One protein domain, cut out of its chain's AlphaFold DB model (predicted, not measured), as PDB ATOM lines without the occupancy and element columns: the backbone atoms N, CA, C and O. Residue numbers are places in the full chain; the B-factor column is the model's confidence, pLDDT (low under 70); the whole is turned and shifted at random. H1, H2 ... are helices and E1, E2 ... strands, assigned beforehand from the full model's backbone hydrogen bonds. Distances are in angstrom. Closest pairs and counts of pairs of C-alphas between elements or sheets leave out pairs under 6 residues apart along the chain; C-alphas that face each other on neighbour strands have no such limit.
ATOM      1  N   ALA A  11      -0.062  -5.672  11.734       84.00
ATOM      2  CA  ALA A  11       0.465  -4.581  10.919       84.00
ATOM      3  C   ALA A  11       1.771  -4.962  10.201       84.00
ATOM      4  O   ALA A  11       1.899  -4.684   9.012       84.00
ATOM      5  N   ASP A  12       2.702  -5.618  10.903       86.25
ATOM      6  CA  ASP A  12       3.973  -6.093  10.337       86.25
ATOM      7  C   ASP A  12       3.740  -7.189   9.283       86.25
ATOM      8  O   ASP A  12       4.349  -7.161   8.218       86.25
ATOM      9  N   LEU A  13       2.784  -8.096   9.507       84.38
ATOM     10  CA  LEU A  13       2.392  -9.085   8.496       84.38
ATOM     11  C   LEU A  13       1.841  -8.429   7.227       84.38
ATOM     12  O   LEU A  13       2.225  -8.814   6.122       84.38
ATOM     13  N   ARG A  14       0.970  -7.425   7.380       86.00
ATOM     14  CA  ARG A  14       0.443  -6.649   6.253       86.00
ATOM     15  C   ARG A  14       1.562  -5.923   5.505       86.00
ATOM     16  O   ARG A  14       1.578  -5.960   4.282       86.00
ATOM     17  N   ASP A  15       2.480  -5.284   6.228       87.00
ATOM     18  CA  ASP A  15       3.612  -4.548   5.649       87.00
ATOM     19  C   ASP A  15       4.547  -5.468   4.846       87.00
ATOM     20  O   ASP A  15       4.979  -5.134   3.747       87.00
ATOM     21  N   ARG A  16       4.742  -6.701   5.324       86.25
ATOM     22  CA  ARG A  16       5.476  -7.761   4.612       86.25
ATOM     23  C   ARG A  16       4.718  -8.369   3.424       86.25
ATOM     24  O   ARG A  16       5.233  -9.294   2.801       86.25
ATOM     25  N   GLY A  17       3.503  -7.908   3.123       86.56
ATOM     26  CA  GLY A  17       2.675  -8.435   2.033       86.56
ATOM     27  C   GLY A  17       2.038  -9.797   2.329       86.56
ATOM     28  O   GLY A  17       1.661 -10.523   1.410       86.56
ATOM     29  N   VAL A  18       1.917 -10.182   3.602       85.75
ATOM     30  CA  VAL A  18       1.254 -11.430   3.993       85.75
ATOM     31  C   VAL A  18      -0.256 -11.214   4.005       85.75
ATOM     32  O   VAL A  18      -0.799 -10.562   4.891       85.75
ATOM     33  N   GLU A  19      -0.957 -11.814   3.047       85.75
ATOM     34  CA  GLU A  19      -2.421 -11.714   2.972       85.75
ATOM     35  C   GLU A  19      -3.140 -12.782   3.803       85.75
ATOM     36  O   GLU A  19      -4.241 -12.559   4.314       85.75
ATOM     37  N   ARG A  20      -2.524 -13.961   3.947       85.19
ATOM     38  CA  ARG A  20      -3.101 -15.115   4.647       85.19
ATOM     39  C   ARG A  20      -2.139 -15.659   5.690       85.19
ATOM     40  O   ARG A  20      -1.034 -16.085   5.369       85.19
ATOM     41  N   LEU A  21      -2.605 -15.710   6.930       82.50
ATOM     42  CA  LEU A  21      -1.925 -16.347   8.041       82.50
ATOM     43  C   LEU A  21      -2.456 -17.772   8.210       82.50
ATOM     44  O   LEU A  21      -3.644 -17.987   8.450       82.50
ATOM     45  N   VAL A  22      -1.565 -18.752   8.103       80.75
ATOM     46  CA  VAL A  22      -1.890 -20.157   8.353       80.75
ATOM     47  C   VAL A  22      -1.412 -20.520   9.748       80.75
ATOM     48  O   VAL A  22      -0.220 -20.460  10.036       80.75
ATOM     49  N   LEU A  23      -2.336 -20.929  10.609       74.81
ATOM     50  CA  LEU A  23      -2.028 -21.402  11.950       74.81
ATOM     51  C   LEU A  23      -2.327 -22.888  12.029       74.81
ATOM     52  O   LEU A  23      -3.469 -23.310  11.861       74.81
ATOM     53  N   ALA A  24      -1.286 -23.673  12.279       75.44
ATOM     54  CA  ALA A  24      -1.390 -25.100  12.525       75.44
ATOM     55  C   ALA A  24      -1.070 -25.380  13.995       75.44
ATOM     56  O   ALA A  24      -0.010 -25.009  14.502       75.44
ATOM     57  N   CYS A  25      -1.988 -26.034  14.694       71.75
ATOM     58  CA  CYS A  25      -1.739 -26.574  16.016       71.75
ATOM     59  C   CYS A  25      -1.249 -28.013  15.864       71.75
ATOM     60  O   CYS A  25      -2.055 -28.911  15.649       71.75
ATOM     61  N   ALA A  26       0.051 -28.246  16.049       69.94
ATOM     62  CA  ALA A  26       0.642 -29.587  15.969       69.94
ATOM     63  C   ALA A  26       0.056 -30.586  16.990       69.94
ATOM     64  O   ALA A  26       0.195 -31.791  16.833       69.94
ATOM     65  N   ARG A  27      -0.607 -30.097  18.050       66.25
ATOM     66  CA  ARG A  27      -1.151 -30.938  19.128       66.25
ATOM     67  C   ARG A  27      -2.543 -31.501  18.840       66.25
ATOM     68  O   ARG A  27      -2.890 -32.542  19.378       66.25
ATOM     69  N   CYS A  28      -3.357 -30.802  18.058       69.00
ATOM     70  CA  CYS A  28      -4.689 -31.274  17.664       69.00
ATOM     71  C   CYS A  28      -4.850 -31.374  16.145       69.00
ATOM     72  O   CYS A  28      -5.974 -31.476  15.666       69.00
ATOM     73  N   ASP A  29      -3.736 -31.264  15.416       66.56
ATOM     74  CA  ASP A  29      -3.642 -31.187  13.954       66.56
ATOM     75  C   ASP A  29      -4.538 -30.106  13.311       66.56
ATOM     76  O   ASP A  29      -4.782 -30.077  12.108       66.56
ATOM     77  N   ARG A  30      -5.047 -29.155  14.108       68.50
ATOM     78  CA  ARG A  30      -5.963 -28.131  13.603       68.50
ATOM     79  C   ARG A  30      -5.201 -27.133  12.753       68.50
ATOM     80  O   ARG A  30      -4.331 -26.434  13.266       68.50
ATOM     81  N   ARG A  31      -5.631 -26.968  11.507       73.94
ATOM     82  CA  ARG A  31      -5.146 -25.926  10.604       73.94
ATOM     83  C   ARG A  31      -6.251 -24.907  10.332       73.94
ATOM     84  O   ARG A  31      -7.315 -25.271   9.848       73.94
ATOM     85  N   GLY A  32      -6.004 -23.644  10.660       76.88
ATOM     86  CA  GLY A  32      -6.868 -22.515  10.324       76.88
ATOM     87  C   GLY A  32      -6.138 -21.563   9.386       76.88
ATOM     88  O   GLY A  32      -4.986 -21.211   9.638       76.88
ATOM     89  N   VAL A  33      -6.791 -21.170   8.294       81.44
ATOM     90  CA  VAL A  33      -6.286 -20.137   7.382       81.44
ATOM     91  C   VAL A  33      -7.102 -18.878   7.616       81.44
ATOM     92  O   VAL A  33      -8.324 -18.901   7.503       81.44
ATOM     93  N   TYR A  34      -6.421 -17.789   7.946       82.75
ATOM     94  CA  TYR A  34      -7.035 -16.526   8.326       82.75
ATOM     95  C   TYR A  34      -6.534 -15.416   7.408       82.75
ATOM     96  O   TYR A  34      -5.334 -15.302   7.169       82.75
ATOM     97  N   GLY A  35      -7.441 -14.589   6.893       84.88
ATOM     98  CA  GLY A  35      -7.054 -13.382   6.165       84.88
ATOM     99  C   GLY A  35      -6.498 -12.342   7.132       84.88
ATOM    100  O   GLY A  35      -7.148 -12.033   8.130       84.88
ATOM    101  N   VAL A  36      -5.319 -11.791   6.844       85.19
ATOM    102  CA  VAL A  36      -4.681 -10.769   7.691       85.19
ATOM    103  C   VAL A  36      -5.541  -9.507   7.756       85.19
ATOM    104  O   VAL A  36      -5.718  -8.963   8.839       85.19
ATOM    105  N   ALA A  37      -6.170  -9.104   6.647       84.81
ATOM    106  CA  ALA A  37      -7.119  -7.988   6.629       84.81
ATOM    107  C   ALA A  37      -8.281  -8.200   7.615       84.81
ATOM    108  O   ALA A  37      -8.514  -7.366   8.484       84.81
ATOM    109  N   ARG A  38      -8.926  -9.372   7.571       84.19
ATOM    110  CA  ARG A  38     -10.036  -9.700   8.478       84.19
ATOM    111  C   ARG A  38      -9.588  -9.803   9.937       84.19
ATOM    112  O   ARG A  38     -10.319  -9.410  10.838       84.19
ATOM    113  N   LEU A  39      -8.386 -10.325  10.186       83.81
ATOM    114  CA  LEU A  39      -7.806 -10.352  11.531       83.81
ATOM    115  C   LEU A  39      -7.574  -8.936  12.070       83.81
ATOM    116  O   LEU A  39      -7.844  -8.689  13.241       83.81
ATOM    117  N   ILE A  40      -7.116  -8.014  11.221       85.75
ATOM    118  CA  ILE A  40      -6.943  -6.602  11.571       85.75
ATOM    119  C   ILE A  40      -8.290  -5.949  11.884       85.75
ATOM    120  O   ILE A  40      -8.380  -5.208  12.856       85.75
ATOM    121  N   GLU A  41      -9.331  -6.227  11.101       85.81
ATOM    122  CA  GLU A  41     -10.670  -5.676  11.347       85.81
ATOM    123  C   GLU A  41     -11.251  -6.140  12.690       85.81
ATOM    124  O   GLU A  41     -11.841  -5.344  13.414       85.81
ATOM    125  N   VAL A  42     -11.057  -7.413  13.047       83.94
ATOM    126  CA  VAL A  42     -11.623  -7.995  14.276       83.94
ATOM    127  C   VAL A  42     -10.794  -7.657  15.520       83.94
ATOM    128  O   VAL A  42     -11.359  -7.433  16.590       83.94
ATOM    129  N   HIS A  43      -9.464  -7.654  15.411       83.06
ATOM    130  CA  HIS A  43      -8.561  -7.581  16.567       83.06
ATOM    131  C   HIS A  43      -7.687  -6.322  16.623       83.06
ATOM    132  O   HIS A  43      -7.064  -6.057  17.650       83.06
ATOM    133  N   GLY A  44      -7.642  -5.538  15.547       84.44
ATOM    134  CA  GLY A  44      -6.808  -4.347  15.431       84.44
ATOM    135  C   GLY A  44      -5.398  -4.629  14.904       84.44
ATOM    136  O   GLY A  44      -4.842  -5.718  15.046       84.44
ATOM    137  N   VAL A  45      -4.796  -3.606  14.293       84.69
ATOM    138  CA  VAL A  45      -3.457  -3.671  13.672       84.69
ATOM    139  C   VAL A  45      -2.336  -3.966  14.673       84.69
ATOM    140  O   VAL A  45      -1.357  -4.628  14.326       84.69
ATOM    141  N   ASP A  46      -2.495  -3.506  15.914       82.62
ATOM    142  CA  ASP A  46      -1.510  -3.655  16.984       82.62
ATOM    143  C   ASP A  46      -1.541  -5.039  17.644       82.62
ATOM    144  O   ASP A  46      -0.696  -5.333  18.488       82.62
ATOM    145  N   MET A  47      -2.477  -5.927  17.281       83.19
ATOM    146  CA  MET A  47      -2.490  -7.258  17.881       83.19
ATOM    147  C   MET A  47      -1.244  -8.054  17.462       83.19
ATOM    148  O   MET A  47      -0.964  -8.273  16.280       83.19
ATOM    149  N   GLY A  48      -0.487  -8.507  18.463       83.44
ATOM    150  CA  GLY A  48       0.675  -9.367  18.281       83.44
ATOM    151  C   GLY A  48       0.280 -10.818  18.012       83.44
ATOM    152  O   GLY A  48      -0.635 -11.345  18.643       83.44
ATOM    153  N   LEU A  49       1.045 -11.516  17.169       81.44
ATOM    154  CA  LEU A  49       0.935 -12.968  16.987       81.44
ATOM    155  C   LEU A  49       0.881 -13.788  18.295       81.44
ATOM    156  O   LEU A  49       0.099 -14.739  18.338       81.44
ATOM    157  N   PRO A  50       1.656 -13.499  19.367       79.88
ATOM    158  CA  PRO A  50       1.549 -14.268  20.611       79.88
ATOM    159  C   PRO A  50       0.200 -14.101  21.325       79.88
ATOM    160  O   PRO A  50      -0.268 -15.073  21.926       79.88
ATOM    161  N   ASP A  51      -0.412 -12.920  21.236       81.19
ATOM    162  CA  ASP A  51      -1.725 -12.628  21.816       81.19
ATOM    163  C   ASP A  51      -2.840 -13.242  20.961       81.19
ATOM    164  O   ASP A  51      -3.655 -14.023  21.455       81.19
ATOM    165  N   LEU A  52      -2.754 -13.065  19.638       79.62
ATOM    166  CA  LEU A  52      -3.636 -13.720  18.675       79.62
ATOM    167  C   LEU A  52      -3.616 -15.244  18.843       79.62
ATOM    168  O   LEU A  52      -4.656 -15.902  18.848       79.62
ATOM    169  N   ARG A  53      -2.427 -15.826  19.038       76.19
ATOM    170  CA  ARG A  53      -2.279 -17.244  19.366       76.19
ATOM    171  C   ARG A  53      -3.057 -17.583  20.631       76.19
ATOM    172  O   ARG A  53      -3.749 -18.594  20.616       76.19
ATOM    173  N   ALA A  54      -2.945 -16.805  21.708       76.00
ATOM    174  CA  ALA A  54      -3.660 -17.066  22.958       76.00
ATOM    175  C   ALA A  54      -5.184 -17.075  22.750       76.00
ATOM    176  O   ALA A  54      -5.835 -18.029  23.175       76.00
ATOM    177  N   VAL A  55      -5.717 -16.106  21.999       77.25
ATOM    178  CA  VAL A  55      -7.141 -16.024  21.632       77.25
ATOM    179  C   VAL A  55      -7.576 -17.238  20.803       77.25
ATOM    180  O   VAL A  55      -8.518 -17.945  21.160       77.25
ATOM    181  N   LEU A  56      -6.850 -17.556  19.729       73.69
ATOM    182  CA  LEU A  56      -7.209 -18.641  18.805       73.69
ATOM    183  C   LEU A  56      -7.044 -20.039  19.402       73.69
ATOM    184  O   LEU A  56      -7.642 -21.006  18.937       73.69
ATOM    185  N   THR A  57      -6.231 -20.176  20.441       69.12
ATOM    186  CA  THR A  57      -6.021 -21.449  21.139       69.12
ATOM    187  C   THR A  57      -6.800 -21.536  22.451       69.12
ATOM    188  O   THR A  57      -6.684 -22.556  23.137       69.12
ATOM    189  N   ALA A  58      -7.601 -20.521  22.798       68.12
ATOM    190  CA  ALA A  58      -8.383 -20.466  24.035       68.12
ATOM    191  C   ALA A  58      -9.372 -21.636  24.174       68.12
ATOM    192  O   ALA A  58      -9.657 -22.075  25.278       68.12
ATOM    193  N   GLY A  59      -9.831 -22.215  23.066       62.03
ATOM    194  CA  GLY A  59     -10.650 -23.432  23.088       62.03
ATOM    195  C   GLY A  59     -10.023 -24.618  22.341       62.03
ATOM    196  O   GLY A  59     -10.702 -25.579  21.972       62.03
ATOM    197  N   CYS A  60      -8.712 -24.579  22.103       64.50
ATOM    198  CA  CYS A  60      -8.005 -25.773  21.664       64.50
ATOM    199  C   CYS A  60      -8.147 -26.856  22.747       64.50
ATOM    200  O   CYS A  60      -7.586 -26.722  23.833       64.50
ATOM    201  N   ALA A  61      -8.853 -27.946  22.436       59.38
ATOM    202  CA  ALA A  61      -9.041 -29.085  23.337       59.38
ATOM    203  C   ALA A  61      -7.707 -29.735  23.760       59.38
ATOM    204  O   ALA A  61      -7.589 -30.298  24.836       59.38
ATOM    205  N   GLY A  62      -6.636 -29.566  22.972       54.91
ATOM    206  CA  GLY A  62      -5.287 -29.977  23.376       54.91
ATOM    207  C   GLY A  62      -4.707 -29.194  24.567       54.91
ATOM    208  O   GLY A  62      -3.757 -29.663  25.184       54.91
ATOM    209  N   ARG A  63      -5.249 -28.015  24.910       54.84
ATOM    210  CA  ARG A  63      -4.859 -27.227  26.097       54.84
ATOM    211  C   ARG A  63      -5.582 -27.706  27.367       54.84
ATOM    212  O   ARG A  63      -5.050 -27.552  28.457       54.84
ATOM    213  N   GLN A  64      -6.761 -28.301  27.212       48.16
ATOM    214  CA  GLN A  64      -7.615 -28.820  28.279       48.16
ATOM    215  C   GLN A  64      -7.820 -30.305  27.999       48.16
ATOM    216  O   GLN A  64      -8.776 -30.655  27.325       48.16
TER     217      GLN A  64
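What this domain is: This is residues 11 to 64 of the 80 residues of an uncharacterized protein of Dokdonella sp (UniProt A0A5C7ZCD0). A two-stranded hairpin, E1 and E2, makes one long side of a U; H1 and H2 sit together at one end, and H3 with the tail after it runs back along the other long side, apart from both strands. The printed part has 54 residues with three named helices and two named strands, in the order H1, E1, E2, H2, H3; the sheet, E1 - E2, is antiparallel. The class is mixed, helices and strands. The whole is only just compact, close to loose, with a radius of gyration of the C-alphas of 11.6 A, and its outline is a rod spanning 34 by 16 by 15 A.

Where its parts are: H1 is residues 11 to 15, 6.1 A long, beginning at C-alpha 11 (0.465, -4.581, 10.919). E1 is residues 20 to 25, 16.2 A, and E2 is residues 30 to 35, 16.6 A. H2 is residues 36 to 43, 10.2 A, beginning at C-alpha 36 (-4.681, -10.769, 7.691). H3 is residues 49 to 56, 10.1 A, ending at C-alpha 56 (-7.209, -18.641, 18.805).

How they stand to each other: E1 and E2 form a hairpin, their directions at 163 degrees, with N 21 and O 34 at 2.8 A and N 25 and O 30 at 2.8 A, within hydrogen-bond range. The closest C-alphas of E1 and H2, those of Arg 20 and Val 36, are 5.5 A apart. H1 and H2 touch, the closest C-alphas being those of Arg 14 and Val 36, 6.7 A apart. H3 touches no helix; H2 and H3 are apart, but only just, at 8.1 A between their closest C-alphas. In H1, H2 and H3 every O i to N i+4 pair is within hydrogen-bond range.

The domain as a whole: The C-alphas farthest apart, those of Asp 15 and Gln 64, are 35.0 A from each other. The printed part has no cut, and the four links between named elements are tight. The mean pLDDT of the printed part is 77.5; it is under 70 at residues 26 to 30, of which 30 belongs to E2, and at residues 57 to 64.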